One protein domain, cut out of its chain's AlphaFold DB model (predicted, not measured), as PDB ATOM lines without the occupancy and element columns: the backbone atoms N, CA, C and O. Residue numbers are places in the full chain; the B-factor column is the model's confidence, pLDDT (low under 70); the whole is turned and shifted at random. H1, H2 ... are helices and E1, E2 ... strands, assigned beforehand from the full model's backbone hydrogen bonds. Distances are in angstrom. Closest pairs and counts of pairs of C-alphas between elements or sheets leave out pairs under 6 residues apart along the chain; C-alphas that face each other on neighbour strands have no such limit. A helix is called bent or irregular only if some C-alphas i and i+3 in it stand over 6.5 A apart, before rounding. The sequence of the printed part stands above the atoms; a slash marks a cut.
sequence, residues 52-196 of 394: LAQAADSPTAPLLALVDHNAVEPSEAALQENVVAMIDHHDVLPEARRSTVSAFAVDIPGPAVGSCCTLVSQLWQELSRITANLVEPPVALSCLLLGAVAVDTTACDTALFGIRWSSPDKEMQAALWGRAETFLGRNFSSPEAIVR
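Overview. This is residues 52 to 196 of the 394 residues of the protein "DHHA2 domain-containing protein" of Neospora caninum (strain Liverpool) (UniProt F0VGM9). Two lobes make this model: a small parallel sheet, E1 E2 E3, with H2 packed on it and H1 beside H2, only grazing the sheet with its residues 79 to 82, and a cluster of helices in which H3, H5 and H6 pack round H4. Residues 116 to 123 of H3 graze the sheet where the lobes meet. The 145 printed residues, mostly helix by class, have six named helices and three named strands in the order E1 H1 E2 H2 E3 H3 H4 H5 H6. The whole is only just compact, close to loose, with a radius of gyration of the C-alphas of 17.1 A and spans of 50 by 37 by 24 A.

Along the chain. Find C-alpha 64 at (-16.643, 65.548, 114.637), where E1, residues 64 to 67, begins; E2 is residues 83 to 87 and E3 residues 105 to 107. H1 is residues 74 to 82 and H2 residues 96 to 102. H3, residues 116 to 130, runs 21.5 A; H4, residues 139 to 153, 20.8 A; H5, residues 167 to 184, 23.1 A, with a kink of 45 degrees near residue 178. H6, residues 191 to 196, ends at C-alpha 196 (14.055, 50.624, 114.547). H1 and H5 are irregular: C-alphas 75 and 78 are 8.2 A apart, C-alphas 179 and 182 7.1 A.

Arrangement. Start at inner strand E2, parallel to E1 (N 66 to O 85, 2.9 A) and to E3 (N 86 to O 105, 2.9 A). E1, H1, E2 and E2, H2, E3 are strand-helix-strand units, parallel neighbour strands with a helix between, both with right-handed crossovers. H2 is on the sheet, over E2; H1 only grazes it. The hub H4 touches H5 (Cys 143 and Ala 180, closest C-alphas, 5.4 A), H3 (Cys 117 and Leu 145, 5.6 A) and H6 (Val 151 and Val 195, 5.4 A); H3 and H4 form a helical hairpin, as do H4 and H5. Each O i to N i+4 pair is within hydrogen-bond range in H3, H4 and H6, against 12 of 14 in H5, 0 of 5 in H1 and 1 of 3 in H2, where O i to N i+3 gives 4 of 6 in H1 and 3 of 4 in H2.

Size, cuts and confidence. The C-alphas farthest apart, of Ser 58 and Ser 189, are 50.6 A apart. The printed part has no cut, and the link from H4 to H5, 13 residues, is long. Look for pLDDT under 70 at residues 52 to 60, 101 to 102, 104 to 105, 109 and 111.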
ATOM      1  N   LEU A  52     -24.078  61.973 107.129       48.44
ATOM      2  CA  LEU A  52     -22.987  62.938 106.964       48.44
ATOM      3  C   LEU A  52     -23.419  64.232 106.246       48.44
ATOM      4  O   LEU A  52     -22.782  65.261 106.408       48.44
ATOM      5  N   ALA A  53     -24.516  64.222 105.488       51.28
ATOM      6  CA  ALA A  53     -24.990  65.399 104.751       51.28
ATOM      7  C   ALA A  53     -25.878  66.356 105.575       51.28
ATOM      8  O   ALA A  53     -26.409  67.327 105.034       51.28
ATOM      9  N   GLN A  54     -26.106  66.078 106.861       53.47
ATOM     10  CA  GLN A  54     -26.997  66.894 107.685       53.47
ATOM     11  C   GLN A  54     -26.287  68.126 108.257       53.47
ATOM     12  O   GLN A  54     -25.176  68.022 108.777       53.47
ATOM     13  N   ALA A  55     -26.970  69.274 108.207       57.47
ATOM     14  CA  ALA A  55     -26.496  70.538 108.772       57.47
ATOM     15  C   ALA A  55     -26.215  70.427 110.283       57.47
ATOM     16  O   ALA A  55     -26.940  69.718 110.981       57.47
ATOM     17  N   ALA A  56     -25.231  71.173 110.796       55.16
ATOM     18  CA  ALA A  56     -24.728  71.096 112.180       55.16
ATOM     19  C   ALA A  56     -25.784  71.261 113.284       55.16
ATOM     20  O   ALA A  56     -25.666  70.699 114.386       55.16
ATOM     21  N   ASP A  57     -26.849  71.990 112.966       58.16
ATOM     22  CA  ASP A  57     -27.970  72.248 113.865       58.16
ATOM     23  C   ASP A  57     -28.990  71.099 113.898       58.16
ATOM     24  O   ASP A  57     -29.876  71.070 114.757       58.16
ATOM     25  N   SER A  58     -28.851  70.104 113.015       63.38
ATOM     26  CA  SER A  58     -29.660  68.891 113.050       63.38
ATOM     27  C   SER A  58     -29.385  68.098 114.337       63.38
ATOM     28  O   SER A  58     -28.228  67.903 114.734       63.38
ATOM     29  N   PRO A  59     -30.423  67.576 115.016       63.75
ATOM     30  CA  PRO A  59     -30.250  66.693 116.169       63.75
ATOM     31  C   PRO A  59     -29.559  65.369 115.811       63.75
ATOM     32  O   PRO A  59     -29.062  64.690 116.708       63.75
ATOM     33  N   THR A  60     -29.516  65.015 114.525       66.69
ATOM     34  CA  THR A  60     -28.897  63.792 114.004       66.69
ATOM     35  C   THR A  60     -27.621  64.047 113.196       66.69
ATOM     36  O   THR A  60     -27.058  63.090 112.664       66.69
ATOM     37  N   ALA A  61     -27.136  65.295 113.127       70.00
ATOM     38  CA  ALA A  61     -25.848  65.578 112.503       70.00
ATOM     39  C   ALA A  61     -24.697  64.934 113.297       70.00
ATOM     40  O   ALA A  61     -24.710  64.953 114.535       70.00
ATOM     41  N   PRO A  62     -23.696  64.357 112.608       78.44
ATOM     42  CA  PRO A  62     -22.521  63.796 113.255       78.44
ATOM     43  C   PRO A  62     -21.761  64.907 113.977       78.44
ATOM     44  O   PRO A  62     -21.666  66.018 113.474       78.44
ATOM     45  N   LEU A  63     -21.202  64.616 115.151       83.19
ATOM     46  CA  LEU A  63     -20.265  65.519 115.818       83.19
ATOM     47  C   LEU A  63     -18.854  65.025 115.545       83.19
ATOM     48  O   LEU A  63     -18.567  63.848 115.774       83.19
ATOM     49  N   LEU A  64     -17.986  65.912 115.069       87.19
ATOM     50  CA  LEU A  64     -16.643  65.548 114.637       87.19
ATOM     51  C   LEU A  64     -15.588  66.068 115.608       87.19
ATOM     52  O   LEU A  64     -15.601  67.232 116.010       87.19
ATOM     53  N   ALA A  65     -14.654  65.192 115.960       89.50
ATOM     54  CA  ALA A  65     -13.405  65.561 116.605       89.50
ATOM     55  C   ALA A  65     -12.281  65.344 115.592       89.50
ATOM     56  O   ALA A  65     -12.086  64.218 115.137       89.50
ATOM     57  N   LEU A  66     -11.575  66.413 115.228       91.44
ATOM     58  CA  LEU A  66     -10.413  66.317 114.349       91.44
ATOM     59  C   LEU A  66      -9.163  66.060 115.192       91.44
ATOM     60  O   LEU A  66      -8.956  66.702 116.226       91.44
ATOM     61  N   VAL A  67      -8.353  65.099 114.761       92.19
ATOM     62  CA  VAL A  67      -7.105  64.705 115.423       92.19
ATOM     63  C   VAL A  67      -6.019  64.599 114.362       92.19
ATOM     64  O   VAL A  67      -6.235  63.946 113.343       92.19
ATOM     65  N   ASP A  68      -4.869  65.232 114.591       91.25
ATOM     66  CA  ASP A  68      -3.730  65.305 113.649       91.25
ATOM     67  C   ASP A  68      -4.007  66.110 112.358       91.25
ATOM     68  O   ASP A  68      -3.246  66.091 111.388       91.25
ATOM     69  N   HIS A  69      -5.126  66.835 112.341       88.69
ATOM     70  CA  HIS A  69      -5.491  67.819 111.329       88.69
ATOM     71  C   HIS A  69      -6.515  68.797 111.910       88.69
ATOM     72  O   HIS A  69      -7.241  68.476 112.852       88.69
ATOM     73  N   ASN A  70      -6.587  69.996 111.333       87.81
ATOM     74  CA  ASN A  70      -7.468  71.068 111.799       87.81
ATOM     75  C   ASN A  70      -8.526  71.505 110.768       87.81
ATOM     76  O   ASN A  70      -9.328  72.392 111.046       87.81
ATOM     77  N   ALA A  71      -8.597  70.841 109.615       86.25
ATOM     78  CA  ALA A  71      -9.624  71.056 108.598       86.25
ATOM     79  C   ALA A  71     -10.128  69.716 108.052       86.25
ATOM     80  O   ALA A  71      -9.345  68.772 107.943       86.25
ATOM     81  N   VAL A  72     -11.416  69.640 107.706       85.12
ATOM     82  CA  VAL A  72     -11.964  68.480 106.986       85.12
ATOM     83  C   VAL A  72     -11.445  68.474 105.550       85.12
ATOM     84  O   VAL A  72     -11.056  69.517 105.014       85.12
ATOM     85  N   GLU A  73     -11.432  67.308 104.908       79.00
ATOM     86  CA  GLU A  73     -11.026  67.243 103.507       79.00
ATOM     87  C   GLU A  73     -11.961  68.085 102.620       79.00
ATOM     88  O   GLU A  73     -13.155  68.190 102.906       79.00
ATOM     89  N   PRO A  74     -11.475  68.662 101.503       74.81
ATOM     90  CA  PRO A  74     -12.310  69.488 100.631       74.81
ATOM     91  C   PRO A  74     -13.582  68.788 100.122       74.81
ATOM     92  O   PRO A  74     -14.621  69.429  99.984       74.81
ATOM     93  N   SER A  75     -13.530  67.473  99.881       73.94
ATOM     94  CA  SER A  75     -14.697  66.655  99.505       73.94
ATOM     95  C   SER A  75     -15.759  66.565 100.600       73.94
ATOM     96  O   SER A  75     -16.913  66.252 100.321       73.94
ATOM     97  N   GLU A  76     -15.373  66.856 101.836       81.56
ATOM     98  CA  GLU A  76     -16.192  66.790 103.037       81.56
ATOM     99  C   GLU A  76     -16.434  68.181 103.634       81.56
ATOM    100  O   GLU A  76     -16.889  68.286 104.767       81.56
ATOM    101  N   ALA A  77     -16.181  69.268 102.894       80.19
ATOM    102  CA  ALA A  77     -16.253  70.641 103.407       80.19
ATOM    103  C   ALA A  77     -17.583  70.992 104.109       80.19
ATOM    104  O   ALA A  77     -17.596  71.793 105.042       80.19
ATOM    105  N   ALA A  78     -18.695  70.362 103.709       81.12
ATOM    106  CA  ALA A  78     -20.000  70.512 104.362       81.12
ATOM    107  C   ALA A  78     -20.010  70.051 105.835       81.12
ATOM    108  O   ALA A  78     -20.814  70.530 106.628       81.12
ATOM    109  N   LEU A  79     -19.101  69.151 106.218       82.12
ATOM    110  CA  LEU A  79     -18.924  68.658 107.581       82.12
ATOM    111  C   LEU A  79     -18.104  69.601 108.470       82.12
ATOM    112  O   LEU A  79     -18.030  69.379 109.676       82.12
ATOM    113  N   GLN A  80     -17.482  70.651 107.929       85.38
ATOM    114  CA  GLN A  80     -16.623  71.540 108.718       85.38
ATOM    115  C   GLN A  80     -17.400  72.209 109.873       85.38
ATOM    116  O   GLN A  80     -16.872  72.369 110.974       85.38
ATOM    117  N   GLU A  81     -18.680  72.530 109.674       81.50
ATOM    118  CA  GLU A  81     -19.551  73.102 110.716       81.50
ATOM    119  C   GLU A  81     -19.880  72.108 111.845       81.50
ATOM    120  O   GLU A  81     -20.211  72.513 112.959       81.50
ATOM    121  N   ASN A  82     -19.717  70.808 111.584       82.88
ATOM    122  CA  ASN A  82     -19.958  69.722 112.533       82.88
ATOM    123  C   ASN A  82     -18.755  69.451 113.453       82.88
ATOM    124  O   ASN A  82     -18.829  68.600 114.346       82.88
ATOM    125  N   VAL A  83     -17.636  70.150 113.241       86.62
ATOM    126  CA  VAL A  83     -16.423  70.019 114.050       86.62
ATOM    127  C   VAL A  83     -16.634  70.668 115.409       86.62
ATOM    128  O   VAL A  83     -16.824  71.876 115.529       86.62
ATOM    129  N   VAL A  84     -16.570  69.844 116.449       85.69
ATOM    130  CA  VAL A  84     -16.794  70.262 117.833       85.69
ATOM    131  C   VAL A  84     -15.516  70.253 118.671       85.69
ATOM    132  O   VAL A  84     -15.450  70.962 119.672       85.69
ATOM    133  N   ALA A  85     -14.495  69.499 118.257       87.44
ATOM    134  CA  ALA A  85     -13.192  69.463 118.911       87.44
ATOM    135  C   ALA A  85     -12.054  69.332 117.897       87.44
ATOM    136  O   ALA A  85     -12.223  68.692 116.859       87.44
ATOM    137  N   MET A  86     -10.893  69.901 118.221       89.56
ATOM    138  CA  MET A  86      -9.667  69.768 117.435       89.56
ATOM    139  C   MET A  86      -8.457  69.585 118.351       89.56
ATOM    140  O   MET A  86      -8.260  70.375 119.275       89.56
ATOM    141  N   ILE A  87      -7.651  68.559 118.080       91.56
ATOM    142  CA  ILE A  87      -6.338  68.340 118.700       91.56
ATOM    143  C   ILE A  87      -5.343  68.128 117.568       91.56
ATOM    144  O   ILE A  87      -5.403  67.123 116.863       91.56
ATOM    145  N   ASP A  88      -4.437  69.072 117.354       91.25
ATOM    146  CA  ASP A  88      -3.560  69.041 116.189       91.25
ATOM    147  C   ASP A  88      -2.207  69.693 116.481       91.25
ATOM    148  O   ASP A  88      -2.073  70.511 117.376       91.25
ATOM    149  N   HIS A  89      -1.187  69.334 115.717       89.38
ATOM    150  CA  HIS A  89       0.167  69.873 115.822       89.38
ATOM    151  C   HIS A  89       0.669  70.478 114.496       89.38
ATOM    152  O   HIS A  89       1.856  70.754 114.322       89.38
ATOM    153  N   HIS A  90      -0.225  70.667 113.526       85.38
ATOM    154  CA  HIS A  90       0.060  71.376 112.283       85.38
ATOM    155  C   HIS A  90      -0.254  72.871 112.409       85.38
ATOM    156  O   HIS A  90      -0.939  73.309 113.333       85.38
ATOM    157  N   ASP A  91       0.237  73.664 111.457       82.12
ATOM    158  CA  ASP A  91      -0.181  75.058 111.327       82.12
ATOM    159  C   ASP A  91      -1.695  75.146 111.085       82.12
ATOM    160  O   ASP A  91      -2.284  74.312 110.391       82.12
ATOM    161  N   VAL A  92      -2.327  76.175 111.651       82.94
ATOM    162  CA  VAL A  92      -3.768  76.403 111.501       82.94
ATOM    163  C   VAL A  92      -4.077  76.778 110.054       82.94
ATOM    164  O   VAL A  92      -3.686  77.852 109.584       82.94
ATOM    165  N   LEU A  93      -4.820  75.914 109.362       78.12
ATOM    166  CA  LEU A  93      -5.255  76.165 107.994       78.12
ATOM    167  C   LEU A  93      -6.342  77.258 107.947       78.12
ATOM    168  O   LEU A  93      -7.100  77.428 108.908       78.12
ATOM    169  N   PRO A  94      -6.460  78.028 106.848       78.38
ATOM    170  CA  PRO A  94      -7.539  79.005 106.684       78.38
ATOM    171  C   PRO A  94      -8.941  78.416 106.912       78.38
ATOM    172  O   PRO A  94      -9.789  79.053 107.536       78.38
ATOM    173  N   GLU A  95      -9.167  77.187 106.457       75.88
ATOM    174  CA  GLU A  95     -10.410  76.427 106.587       75.88
ATOM    175  C   GLU A  95     -10.743  76.130 108.054       75.88
ATOM    176  O   GLU A  95     -11.893  76.288 108.473       75.88
ATOM    177  N   ALA A  96      -9.722  75.808 108.852       76.25
ATOM    178  CA  ALA A  96      -9.845  75.520 110.277       76.25
ATOM    179  C   ALA A  96     -10.423  76.695 111.067       76.25
ATOM    180  O   ALA A  96     -11.141  76.495 112.047       76.25
ATOM    181  N   ARG A  97     -10.158  77.935 110.629       77.25
ATOM    182  CA  ARG A  97     -10.599  79.150 111.333       77.25
ATOM    183  C   ARG A  97     -12.113  79.184 111.529       77.25
ATOM    184  O   ARG A  97     -12.568  79.624 112.580       77.25
ATOM    185  N   ARG A  98     -12.886  78.661 110.570       72.00
ATOM    186  CA  ARG A  98     -14.351  78.574 110.688       72.00
ATOM    187  C   ARG A  98     -14.769  77.687 111.859       72.00
ATOM    188  O   ARG A  98     -15.605  78.096 112.658       72.00
ATOM    189  N   SER A  99     -14.127  76.532 112.015       72.50
ATOM    190  CA  SER A  99     -14.423  75.607 113.112       72.50
ATOM    191  C   SER A  99     -13.796  76.003 114.432       72.50
ATOM    192  O   SER A  99     -14.361  75.689 115.468       72.50
ATOM    193  N   THR A 100     -12.669  76.722 114.449       73.00
ATOM    194  CA  THR A 100     -12.089  77.191 115.722       73.00
ATOM    195  C   THR A 100     -13.035  78.111 116.494       73.00
ATOM    196  O   THR A 100     -12.976  78.152 117.716       73.00
ATOM    197  N   VAL A 101     -13.926  78.822 115.793       68.56
ATOM    198  CA  VAL A 101     -14.914  79.720 116.407       68.56
ATOM    199  C   VAL A 101     -16.078  78.943 117.034       68.56
ATOM    200  O   VAL A 101     -16.636  79.384 118.036       68.56
ATOM    201  N   SER A 102     -16.455  77.796 116.460       65.50
ATOM    202  CA  SER A 102     -17.603  76.992 116.900       65.50
ATOM    203  C   SER A 102     -17.231  75.796 117.784       65.50
ATOM    204  O   SER A 102     -18.075  75.314 118.548       65.50
ATOM    205  N   ALA A 103     -15.988  75.322 117.703       70.12
ATOM    206  CA  ALA A 103     -15.487  74.194 118.473       70.12
ATOM    207  C   ALA A 103     -15.415  74.534 119.967       70.12
ATOM    208  O   ALA A 103     -15.017  75.624 120.373       70.12
ATOM    209  N   PHE A 104     -15.778  73.571 120.812       67.06
ATOM    210  CA  PHE A 104     -15.733  73.747 122.263       67.06
ATOM    211  C   PHE A 104     -14.330  73.517 122.843       67.06
ATOM    212  O   PHE A 104     -14.067  73.931 123.970       67.06
ATOM    213  N   ALA A 105     -13.469  72.795 122.122       67.75
ATOM    214  CA  ALA A 105     -12.105  72.486 122.526       67.75
ATOM    215  C   ALA A 105     -11.193  72.534 121.304       67.75
ATOM    216  O   ALA A 105     -11.438  71.855 120.307       67.75
ATOM    217  N   VAL A 106     -10.142  73.335 121.404       74.81
ATOM    218  CA  VAL A 106      -9.129  73.485 120.368       74.81
ATOM    219  C   VAL A 106      -7.779  73.500 121.063       74.81
ATOM    220  O   VAL A 106      -7.525  74.388 121.873       74.81
ATOM    221  N   ASP A 107      -6.934  72.526 120.749       76.88
ATOM    222  CA  ASP A 107      -5.530  72.525 121.150       76.88
ATOM    223  C   ASP A 107      -4.660  72.343 119.909       76.88
ATOM    224  O   ASP A 107      -4.597  71.261 119.320       76.88
ATOM    225  N   ILE A 108      -4.073  73.455 119.465       76.69
ATOM    226  CA  ILE A 108      -3.225  73.526 118.277       76.69
ATOM    227  C   ILE A 108      -1.988  74.358 118.627       76.69
ATOM    228  O   ILE A 108      -1.913  75.536 118.270       76.69
ATOM    229  N   PRO A 109      -0.996  73.788 119.335       69.31
ATOM    230  CA  PRO A 109       0.267  74.475 119.593       69.31
ATOM    231  C   PRO A 109       1.096  74.676 118.314       69.31
ATOM    232  O   PRO A 109       2.165  75.288 118.360       69.31
ATOM    233  N   GLY A 110       0.618  74.157 117.179       70.06
ATOM    234  CA  GLY A 110       1.325  74.167 115.912       70.06
ATOM    235  C   GLY A 110       2.529  73.220 115.935       70.06
ATOM    236  O   GLY A 110       2.598  72.325 116.785       70.06
ATOM    237  N   PRO A 111       3.519  73.426 115.049       67.44
ATOM    238  CA  PRO A 111       4.665  72.528 114.881       67.44
ATOM    239  C   PRO A 111       5.619  72.503 116.087       67.44
ATOM    240  O   PRO A 111       6.662  71.855 116.036       67.44
ATOM    241  N   ALA A 112       5.280  73.201 117.175       75.50
ATOM    242  CA  ALA A 112       6.009  73.165 118.430       75.50
ATOM    243  C   ALA A 112       6.017  71.769 119.071       75.50
ATOM    244  O   ALA A 112       6.907  71.498 119.870       75.50
ATOM    245  N   VAL A 113       5.063  70.892 118.742       88.69
ATOM    246  CA  VAL A 113       4.987  69.517 119.260       88.69
ATOM    247  C   VAL A 113       5.143  68.515 118.118       88.69
ATOM    248  O   VAL A 113       4.544  68.647 117.053       88.69
ATOM    249  N   GLY A 114       5.975  67.502 118.336       88.81
ATOM    250  CA  GLY A 114       6.412  66.556 117.316       88.81
ATOM    251  C   GLY A 114       5.378  65.513 116.918       88.81
ATOM    252  O   GLY A 114       5.363  65.099 115.760       88.81
ATOM    253  N   SER A 115       4.489  65.130 117.835       94.12
ATOM    254  CA  SER A 115       3.391  64.196 117.564       94.12
ATOM    255  C   SER A 115       2.070  64.706 118.129       94.12
ATOM    256  O   SER A 115       2.000  65.109 119.290       94.12
ATOM    257  N   CYS A 116       0.983  64.594 117.364       95.00
ATOM    258  CA  CYS A 116      -0.362  64.833 117.889       95.00
ATOM    259  C   CYS A 116      -0.686  63.901 119.081       95.00
ATOM    260  O   CYS A 116      -1.372  64.295 120.027       95.00
ATOM    261  N   CYS A 117      -0.110  62.692 119.115       96.75
ATOM    262  CA  CYS A 117      -0.287  61.762 120.232       96.75
ATOM    263  C   CYS A 117       0.336  62.260 121.546       96.75
ATOM    264  O   CYS A 117      -0.108  61.835 122.616       96.75
ATOM    265  N   THR A 118       1.292  63.194 121.502       96.12
ATOM    266  CA  THR A 118       1.776  63.900 122.697       96.12
ATOM    267  C   THR A 118       0.635  64.694 123.338       96.12
ATOM    268  O   THR A 118       0.383  64.538 124.531       96.12
ATOM    269  N   LEU A 119      -0.121  65.458 122.542       93.31
ATOM    270  CA  LEU A 119      -1.253  66.275 123.004       93.31
ATOM    271  C   LEU A 119      -2.401  65.412 123.529       93.31
ATOM    272  O   LEU A 119      -2.930  65.650 124.614       93.31
ATOM    273  N   VAL A 120      -2.738  64.342 122.803       93.81
ATOM    274  CA  VAL A 120      -3.745  63.367 123.252       93.81
ATOM    275  C   VAL A 120      -3.354  62.769 124.606       93.81
ATOM    276  O   VAL A 120      -4.200  62.600 125.485       93.81
ATOM    277  N   SER A 121      -2.073  62.474 124.808       94.00
ATOM    278  CA  SER A 121      -1.589  61.917 126.072       94.00
ATOM    279  C   SER A 121      -1.607  62.942 127.210       94.00
ATOM    280  O   SER A 121      -1.973  62.588 128.331       94.00
ATOM    281  N   GLN A 122      -1.284  64.212 126.935       91.12
ATOM    282  CA  GLN A 122      -1.431  65.309 127.901       91.12
ATOM    283  C   GLN A 122      -2.890  65.478 128.334       91.12
ATOM    284  O   GLN A 122      -3.166  65.576 129.530       91.12
ATOM    285  N   LEU A 123      -3.837  65.407 127.393       88.19
ATOM    286  CA  LEU A 123      -5.265  65.448 127.708       88.19
ATOM    287  C   LEU A 123      -5.670  64.311 128.657       88.19
ATOM    288  O   LEU A 123      -6.387  64.546 129.627       88.19
ATOM    289  N   TRP A 124      -5.187  63.087 128.429       89.31
ATOM    290  CA  TRP A 124      -5.443  61.967 129.340       89.31
ATOM    291  C   TRP A 124      -4.839  62.168 130.731       89.31
ATOM    292  O   TRP A 124      -5.478  61.806 131.717       89.31
ATOM    293  N   GLN A 125      -3.640  62.745 130.833       87.44
ATOM    294  CA  GLN A 125      -3.040  63.072 132.131       87.44
ATOM    295  C   GLN A 125      -3.872  64.112 132.886       87.44
ATOM    296  O   GLN A 125      -4.139  63.933 134.075       87.44
ATOM    297  N   GLU A 126      -4.345  65.152 132.199       85.44
ATOM    298  CA  GLU A 126      -5.216  66.163 132.800       85.44
ATOM    299  C   GLU A 126      -6.569  65.584 133.226       85.44
ATOM    300  O   GLU A 126      -7.037  65.859 134.332       85.44
ATOM    301  N   LEU A 127      -7.177  64.725 132.402       84.94
ATOM    302  CA  LEU A 127      -8.409  64.018 132.758       84.94
ATOM    303  C   LEU A 127      -8.209  63.128 133.985       84.94
ATOM    304  O   LEU A 127      -9.016  63.186 134.913       84.94
ATOM    305  N   SER A 128      -7.121  62.360 134.037       86.69
ATOM    306  CA  SER A 128      -6.773  61.551 135.207       86.69
ATOM    307  C   SER A 128      -6.637  62.426 136.448       86.69
ATOM    308  O   SER A 128      -7.285  62.178 137.461       86.69
ATOM    309  N   ARG A 129      -5.886  63.529 136.354       86.00
ATOM    310  CA  ARG A 129      -5.668  64.461 137.467       86.00
ATOM    311  C   ARG A 129      -6.974  65.076 137.978       86.00
ATOM    312  O   ARG A 129      -7.213  65.080 139.183       86.00
ATOM    313  N   ILE A 130      -7.827  65.584 137.084       84.62
ATOM    314  CA  ILE A 130      -9.102  66.236 137.439       84.62
ATOM    315  C   ILE A 130     -10.107  65.228 138.005       84.62
ATOM    316  O   ILE A 130     -10.910  65.573 138.870       84.62
ATOM    317  N   THR A 131     -10.056  63.980 137.544       86.06
ATOM    318  CA  THR A 131     -10.928  62.903 138.029       86.06
ATOM    319  C   THR A 131     -10.349  62.155 139.231       86.06
ATOM    320  O   THR A 131     -10.896  61.123 139.603       86.06
ATOM    321  N   ALA A 132      -9.264  62.648 139.845       88.75
ATOM    322  CA  ALA A 132      -8.562  61.975 140.942       88.75
ATOM    323  C   ALA A 132      -8.235  60.498 140.624       88.75
ATOM    324  O   ALA A 132      -8.402  59.614 141.460       88.75
ATOM    325  N   ASN A 133      -7.784  60.252 139.390       85.38
ATOM    326  CA  ASN A 133      -7.437  58.953 138.811       85.38
ATOM    327  C   ASN A 133      -8.608  57.962 138.680       85.38
ATOM    328  O   ASN A 133      -8.394  56.767 138.508       85.38
ATOM    329  N   LEU A 134      -9.860  58.438 138.702       82.19
ATOM    330  CA  LEU A 134     -11.011  57.600 138.338       82.19
ATOM    331  C   LEU A 134     -11.018  57.254 136.842       82.19
ATOM    332  O   LEU A 134     -11.563  56.223 136.450       82.19
ATOM    333  N   VAL A 135     -10.436  58.117 136.007       82.50
ATOM    334  CA  VAL A 135     -10.328  57.932 134.558       82.50
ATOM    335  C   VAL A 135      -8.853  57.901 134.168       82.50
ATOM    336  O   VAL A 135      -8.240  58.938 133.928       82.50
ATOM    337  N   GLU A 136      -8.288  56.700 134.077       84.38
ATOM    338  CA  GLU A 136      -6.930  56.473 133.577       84.38
ATOM    339  C   GLU A 136      -6.965  55.825 132.186       84.38
ATOM    340  O   GLU A 136      -7.819  54.970 131.923       84.38
ATOM    341  N   PRO A 137      -6.036  56.167 131.273       85.25
ATOM    342  CA  PRO A 137      -5.987  55.492 129.988       85.25
ATOM    343  C   PRO A 137      -5.496  54.048 130.191       85.25
ATOM    344  O   PRO A 137      -4.551  53.829 130.954       85.25
ATOM    345  N   PRO A 138      -6.079  53.050 129.509       91.00
ATOM    346  CA  PRO A 138      -5.595  51.672 129.572       91.00
ATOM    347  C   PRO A 138      -4.133  51.544 129.115       91.00
ATOM    348  O   PRO A 138      -3.699  52.262 128.215       91.00
ATOM    349  N   VAL A 139      -3.388  50.564 129.645       92.31
ATOM    350  CA  VAL A 139      -1.981  50.314 129.249       92.31
ATOM    351  C   VAL A 139      -1.837  50.110 127.737       92.31
ATOM    352  O   VAL A 139      -0.895  50.614 127.131       92.31
ATOM    353  N   ALA A 140      -2.795  49.426 127.104       93.00
ATOM    354  CA  ALA A 140      -2.809  49.236 125.654       93.00
ATOM    355  C   ALA A 140      -2.871  50.570 124.885       93.00
ATOM    356  O   ALA A 140      -2.187  50.729 123.875       93.00
ATOM    357  N   LEU A 141      -3.633  51.549 125.392       92.75
ATOM    358  CA  LEU A 141      -3.679  52.893 124.818       92.75
ATOM    359  C   LEU A 141      -2.337  53.610 125.012       92.75
ATOM    360  O   LEU A 141      -1.841  54.219 124.070       92.75
ATOM    361  N   SER A 142      -1.697  53.475 126.179       94.25
ATOM    362  CA  SER A 142      -0.344  54.011 126.392       94.25
ATOM    363  C   SER A 142       0.686  53.403 125.434       94.25
ATOM    364  O   SER A 142       1.529  54.130 124.921       94.25
ATOM    365  N   CYS A 143       0.595  52.102 125.138       94.50
ATOM    366  CA  CYS A 143       1.463  51.439 124.159       94.50
ATOM    367  C   CYS A 143       1.269  52.008 122.745       94.50
ATOM    368  O   CYS A 143       2.249  52.242 122.038       94.50
ATOM    369  N   LEU A 144       0.016  52.243 122.338       94.81
ATOM    370  CA  LEU A 144      -0.308  52.816 121.030       94.81
ATOM    371  C   LEU A 144       0.207  54.257 120.902       94.81
ATOM    372  O   LEU A 144       0.893  54.579 119.933       94.81
ATOM    373  N   LEU A 145      -0.079  55.097 121.902       96.31
ATOM    374  CA  LEU A 145       0.358  56.496 121.938       96.31
ATOM    375  C   LEU A 145       1.888  56.597 121.950       96.31
ATOM    376  O   LEU A 145       2.451  57.392 121.205       96.31
ATOM    377  N   LEU A 146       2.566  55.743 122.725       96.88
ATOM    378  CA  LEU A 146       4.026  55.663 122.749       96.88
ATOM    379  C   LEU A 146       4.602  55.348 121.369       96.88
ATOM    380  O   LEU A 146       5.585  55.963 120.971       96.88
ATOM    381  N   GLY A 147       4.009  54.392 120.646       95.50
ATOM    382  CA  GLY A 147       4.455  54.028 119.305       95.50
ATOM    383  C   GLY A 147       4.408  55.214 118.342       95.50
ATOM    384  O   GLY A 147       5.389  55.470 117.646       95.50
ATOM    385  N   ALA A 148       3.304  55.966 118.348       96.00
ATOM    386  CA  ALA A 148       3.151  57.162 117.523       96.00
ATOM    387  C   ALA A 148       4.145  58.267 117.915       96.00
ATOM    388  O   ALA A 148       4.901  58.734 117.065       96.00
ATOM    389  N   VAL A 149       4.227  58.605 119.210       97.06
ATOM    390  CA  VAL A 149       5.174  59.613 119.717       97.06
ATOM    391  C   VAL A 149       6.606  59.237 119.348       97.06
ATOM    392  O   VAL A 149       7.329  60.059 118.791       97.06
ATOM    393  N   ALA A 150       7.016  57.988 119.581       96.44
ATOM    394  CA  ALA A 150       8.360  57.529 119.259       96.44
ATOM    395  C   ALA A 150       8.640  57.591 117.749       96.44
ATOM    396  O   ALA A 150       9.703  58.047 117.341       96.44
ATOM    397  N   VAL A 151       7.712  57.172 116.885       93.50
ATOM    398  CA  VAL A 151       7.939  57.190 115.430       93.50
ATOM    399  C   VAL A 151       8.005  58.617 114.878       93.50
ATOM    400  O   VAL A 151       8.939  58.931 114.137       93.50
ATOM    401  N   ASP A 152       7.072  59.491 115.249       92.19
ATOM    402  CA  ASP A 152       6.992  60.853 114.703       92.19
ATOM    403  C   ASP A 152       8.190  61.716 115.120       92.19
ATOM    404  O   ASP A 152       8.768  62.450 114.305       92.19
ATOM    405  N   THR A 153       8.607  61.560 116.381       92.88
ATOM    406  CA  THR A 153       9.714  62.304 116.999       92.88
ATOM    407  C   THR A 153      11.075  61.649 116.770       92.88
ATOM    408  O   THR A 153      12.097  62.225 117.133       92.88
ATOM    409  N   THR A 154      11.108  60.454 116.162       92.06
ATOM    410  CA  THR A 154      12.318  59.617 116.047       92.06
ATOM    411  C   THR A 154      12.933  59.332 117.425       92.06
ATOM    412  O   THR A 154      14.116  59.542 117.658       92.06
ATOM    413  N   ALA A 155      12.090  58.888 118.356       95.62
ATOM    414  CA  ALA A 155      12.402  58.613 119.754       95.62
ATOM    415  C   ALA A 155      13.032  59.809 120.491       95.62
ATOM    416  O   ALA A 155      13.848  59.629 121.391       95.62
ATOM    417  N   CYS A 156      12.644  61.032 120.118       95.06
ATOM    418  CA  CYS A 156      13.253  62.273 120.596       95.06
ATOM    419  C   CYS A 156      14.781  62.327 120.388       95.06
ATOM    420  O   CYS A 156      15.519  62.746 121.286       95.06
ATOM    421  N   ASP A 157      15.258  61.928 119.203       91.19
ATOM    422  CA  ASP A 157      16.667  62.058 118.814       91.19
ATOM    423  C   ASP A 157      17.161  63.495 119.040       91.19
ATOM    424  O   ASP A 157      16.654  64.453 118.452       91.19
ATOM    425  N   THR A 158      18.184  63.645 119.882       90.25
ATOM    426  CA  THR A 158      18.782  64.935 120.251       90.25
ATOM    427  C   THR A 158      19.165  65.815 119.064       90.25
ATOM    428  O   THR A 158      19.038  67.034 119.166       90.25
ATOM    429  N   ALA A 159      19.557  65.229 117.928       85.81
ATOM    430  CA  ALA A 159      19.913  65.979 116.725       85.81
ATOM    431  C   ALA A 159      18.710  66.687 116.070       85.81
ATOM    432  O   ALA A 159      18.890  67.593 115.257       85.81
ATOM    433  N   LEU A 160      17.483  66.284 116.413       84.75
ATOM    434  CA  LEU A 160      16.237  66.790 115.835       84.75
ATOM    435  C   LEU A 160      15.433  67.685 116.794       84.75
ATOM    436  O   LEU A 160      14.297  68.056 116.475       84.75
ATOM    437  N   PHE A 161      15.994  68.043 117.954       89.88
ATOM    438  CA  PHE A 161      15.337  68.927 118.919       89.88
ATOM    439  C   PHE A 161      15.034  70.304 118.308       89.88
ATOM    440  O   PHE A 161      15.882  70.905 117.652       89.88
ATOM    441  N   GLY A 162      13.810  70.798 118.509       84.31
ATOM    442  CA  GLY A 162      13.330  72.057 117.927       84.31
ATOM    443  C   GLY A 162      13.006  71.982 116.429       84.31
ATOM    444  O   GLY A 162      12.540  72.967 115.864       84.31
ATOM    445  N   ILE A 163      13.234  70.829 115.787       79.19
ATOM    446  CA  ILE A 163      12.917  70.583 114.372       79.19
ATOM    447  C   ILE A 163      11.774  69.573 114.246       79.19
ATOM    448  O   ILE A 163      10.830  69.796 113.492       79.19
ATOM    449  N   ARG A 164      11.875  68.440 114.950       83.19
ATOM    450  CA  ARG A 164      10.867  67.368 114.929       83.19
ATOM    451  C   ARG A 164      10.157  67.150 116.247       83.19
ATOM    452  O   ARG A 164       9.132  66.487 116.240       83.19
ATOM    453  N   TRP A 165      10.724  67.612 117.352       91.88
ATOM    454  CA  TRP A 165      10.177  67.374 118.680       91.88
ATOM    455  C   TRP A 165      10.627  68.462 119.656       91.88
ATOM    456  O   TRP A 165      11.625  69.154 119.420       91.88
ATOM    457  N   SER A 166       9.901  68.592 120.761       92.56
ATOM    458  CA  SER A 166      10.179  69.528 121.852       92.56
ATOM    459  C   SER A 166      10.047  68.861 123.226       92.56
ATOM    460  O   SER A 166       9.689  67.690 123.336       92.56
ATOM    461  N   SER A 167      10.354  69.586 124.306       95.12
ATOM    462  CA  SER A 167      10.318  69.035 125.671       95.12
ATOM    463  C   SER A 167       9.015  68.289 126.019       95.12
ATOM    464  O   SER A 167       9.134  67.174 126.530       95.12
ATOM    465  N   PRO A 168       7.809  68.797 125.671       94.81
ATOM    466  CA  PRO A 168       6.556  68.051 125.795       94.81
ATOM    467  C   PRO A 168       6.585  66.622 125.240       94.81
ATOM    468  O   PRO A 168       6.113  65.702 125.907       94.81
ATOM    469  N   ASP A 169       7.155  66.411 124.051       96.88
ATOM    470  CA  ASP A 169       7.227  65.081 123.439       96.88
ATOM    471  C   ASP A 169       8.100  64.137 124.263       96.88
ATOM    472  O   ASP A 169       7.732  62.987 124.498       96.88
ATOM    473  N   LYS A 170       9.248  64.628 124.740       97.12
ATOM    474  CA  LYS A 170      10.202  63.825 125.511       97.12
ATOM    475  C   LYS A 170       9.660  63.456 126.885       97.12
ATOM    476  O   LYS A 170       9.801  62.310 127.312       97.12
ATOM    477  N   GLU A 171       9.036  64.413 127.564       96.50
ATOM    478  CA  GLU A 171       8.356  64.182 128.841       96.50
ATOM    479  C   GLU A 171       7.250  63.138 128.675       96.50
ATOM    480  O   GLU A 171       7.160  62.184 129.453       96.50
ATOM    481  N   MET A 172       6.455  63.267 127.612       96.38
ATOM    482  CA  MET A 172       5.355  62.351 127.360       96.38
ATOM    483  C   MET A 172       5.826  60.962 126.929       96.38
ATOM    484  O   MET A 172       5.300  59.965 127.417       96.38
ATOM    485  N   GLN A 173       6.858  60.867 126.088       97.69
ATOM    486  CA  GLN A 173       7.483  59.597 125.723       97.69
ATOM    487  C   GLN A 173       7.978  58.852 126.967       97.69
ATOM    488  O   GLN A 173       7.727  57.654 127.095       97.69
ATOM    489  N   ALA A 174       8.638  59.546 127.900       97.00
ATOM    490  CA  ALA A 174       9.116  58.947 129.144       97.00
ATOM    491  C   ALA A 174       7.957  58.460 130.032       97.00
ATOM    492  O   ALA A 174       7.986  57.329 130.522       97.00
ATOM    493  N   ALA A 175       6.912  59.276 130.196       95.56
ATOM    494  CA  ALA A 175       5.732  58.910 130.977       95.56
ATOM    495  C   ALA A 175       4.990  57.699 130.379       95.56
ATOM    496  O   ALA A 175       4.603  56.778 131.100       95.56
ATOM    497  N   LEU A 176       4.816  57.675 129.055       96.31
ATOM    498  CA  LEU A 176       4.190  56.563 128.345       96.31
ATOM    499  C   LEU A 176       5.054  55.298 128.398       96.31
ATOM    500  O   LEU A 176       4.512  54.215 128.615       96.31
ATOM    501  N   TRP A 177       6.380  55.428 128.261       96.25
ATOM    502  CA  TRP A 177       7.316  54.312 128.414       96.25
ATOM    503  C   TRP A 177       7.187  53.672 129.791       96.25
ATOM    504  O   TRP A 177       6.933  52.476 129.861       96.25
ATOM    505  N   GLY A 178       7.241  54.454 130.874       94.44
ATOM    506  CA  GLY A 178       7.131  53.919 132.237       94.44
ATOM    507  C   GLY A 178       5.844  53.121 132.485       94.44
ATOM    508  O   GLY A 178       5.835  52.168 133.260       94.44
ATOM    509  N   ARG A 179       4.753  53.453 131.784       92.31
ATOM    510  CA  ARG A 179       3.489  52.703 131.858       92.31
ATOM    511  C   ARG A 179       3.459  51.474 130.957       92.31
ATOM    512  O   ARG A 179       2.849  50.469 131.313       92.31
ATOM    513  N   ALA A 180       4.078  51.563 129.786       93.69
ATOM    514  CA  ALA A 180       4.078  50.510 128.780       93.69
ATOM    515  C   ALA A 180       5.201  49.477 128.979       93.69
ATOM    516  O   ALA A 180       5.104  48.377 128.440       93.69
ATOM    517  N   GLU A 181       6.246  49.795 129.745       91.44
ATOM    518  CA  GLU A 181       7.468  48.993 129.883       91.44
ATOM    519  C   GLU A 181       7.193  47.571 130.379       91.44
ATOM    520  O   GLU A 181       7.769  46.615 129.871       91.44
ATOM    521  N   THR A 182       6.245  47.379 131.294       87.88
ATOM    522  CA  THR A 182       5.886  46.029 131.770       87.88
ATOM    523  C   THR A 182       5.335  45.125 130.660       87.88
ATOM    524  O   THR A 182       5.507  43.904 130.710       87.88
ATOM    525  N   PHE A 183       4.703  45.713 129.640       88.94
ATOM    526  CA  PHE A 183       4.112  45.004 128.507       88.94
ATOM    527  C   PHE A 183       5.063  44.942 127.302       88.94
ATOM    528  O   PHE A 183       5.297  43.872 126.742       88.94
ATOM    529  N   LEU A 184       5.643  46.081 126.915       89.81
ATOM    530  CA  LEU A 184       6.519  46.213 125.749       89.81
ATOM    531  C   LEU A 184       7.979  45.855 126.039       89.81
ATOM    532  O   LEU A 184       8.667  45.404 125.125       89.81
ATOM    533  N   GLY A 185       8.435  45.992 127.284       83.81
ATOM    534  CA  GLY A 185       9.825  45.787 127.716       83.81
ATOM    535  C   GLY A 185      10.360  44.378 127.467       83.81
ATOM    536  O   GLY A 185      11.564  44.171 127.367       83.81
ATOM    537  N   ARG A 186       9.463  43.397 127.289       86.62
ATOM    538  CA  ARG A 186       9.823  42.032 126.874       86.62
ATOM    539  C   ARG A 186      10.338  41.963 125.433       86.62
ATOM    540  O   ARG A 186      11.132  41.084 125.120       86.62
ATOM    541  N   ASN A 187       9.867  42.861 124.567       90.12
ATOM    542  CA  ASN A 187      10.147  42.862 123.129       90.12
ATOM    543  C   ASN A 187      11.022  44.046 122.695       90.12
ATOM    544  O   ASN A 187      11.723  43.962 121.688       90.12
ATOM    545  N   PHE A 188      10.974  45.152 123.436       93.25
ATOM    546  CA  PHE A 188      11.686  46.384 123.129       93.25
ATOM    547  C   PHE A 188      12.440  46.858 124.362       93.25
ATOM    548  O   PHE A 188      11.853  47.017 125.423       93.25
ATOM    549  N   SER A 189      13.734  47.131 124.213       93.62
ATOM    550  CA  SER A 189      14.564  47.644 125.307       93.62
ATOM    551  C   SER A 189      14.420  49.152 125.521       93.62
ATOM    552  O   SER A 189      14.868  49.663 126.540       93.62
ATOM    553  N   SER A 190      13.886  49.880 124.534       95.06
ATOM    554  CA  SER A 190      13.766  51.340 124.564       95.06
ATOM    555  C   SER A 190      12.812  51.863 123.473       95.06
ATOM    556  O   SER A 190      12.499  51.121 122.530       95.06
ATOM    557  N   PRO A 191      12.391  53.143 123.525       95.44
ATOM    558  CA  PRO A 191      11.654  53.789 122.433       95.44
ATOM    559  C   PRO A 191      12.395  53.754 121.083       95.44
ATOM    560  O   PRO A 191      11.781  53.537 120.041       95.44
ATOM    561  N   GLU A 192      13.724  53.862 121.068       95.00
ATOM    562  CA  GLU A 192      14.525  53.750 119.840       95.00
ATOM    563  C   GLU A 192      14.433  52.342 119.234       95.00
ATOM    564  O   GLU A 192      14.482  52.179 118.014       95.00
ATOM    565  N   ALA A 193      14.287  51.300 120.065       94.19
ATOM    566  CA  ALA A 193      14.068  49.939 119.579       94.19
ATOM    567  C   ALA A 193      12.713  49.799 118.867       94.19
ATOM    568  O   ALA A 193      12.632  49.083 117.866       94.19
ATOM    569  N   ILE A 194      11.687  50.525 119.330       94.31
ATOM    570  CA  ILE A 194      10.392  50.637 118.644       94.31
ATOM    571  C   ILE A 194      10.600  51.294 117.276       94.31
ATOM    572  O   ILE A 194      10.239  50.699 116.261       94.31
ATOM    573  N   VAL A 195      11.256  52.459 117.222       93.31
ATOM    574  CA  VAL A 195      11.530  53.172 115.959       93.31
ATOM    575  C   VAL A 195      12.276  52.285 114.965       93.31
ATOM    576  O   VAL A 195      11.868  52.188 113.809       93.31
ATOM    577  N   ARG A 196      13.321  51.570 115.404       91.38
ATOM    578  CA  ARG A 196      14.055  50.624 114.547       91.38
ATOM    579  C   ARG A 196      13.168  49.487 114.045       91.38
ATOM    580  O   ARG A 196      13.251  49.121 112.876       91.38
TER     581      ARG A 196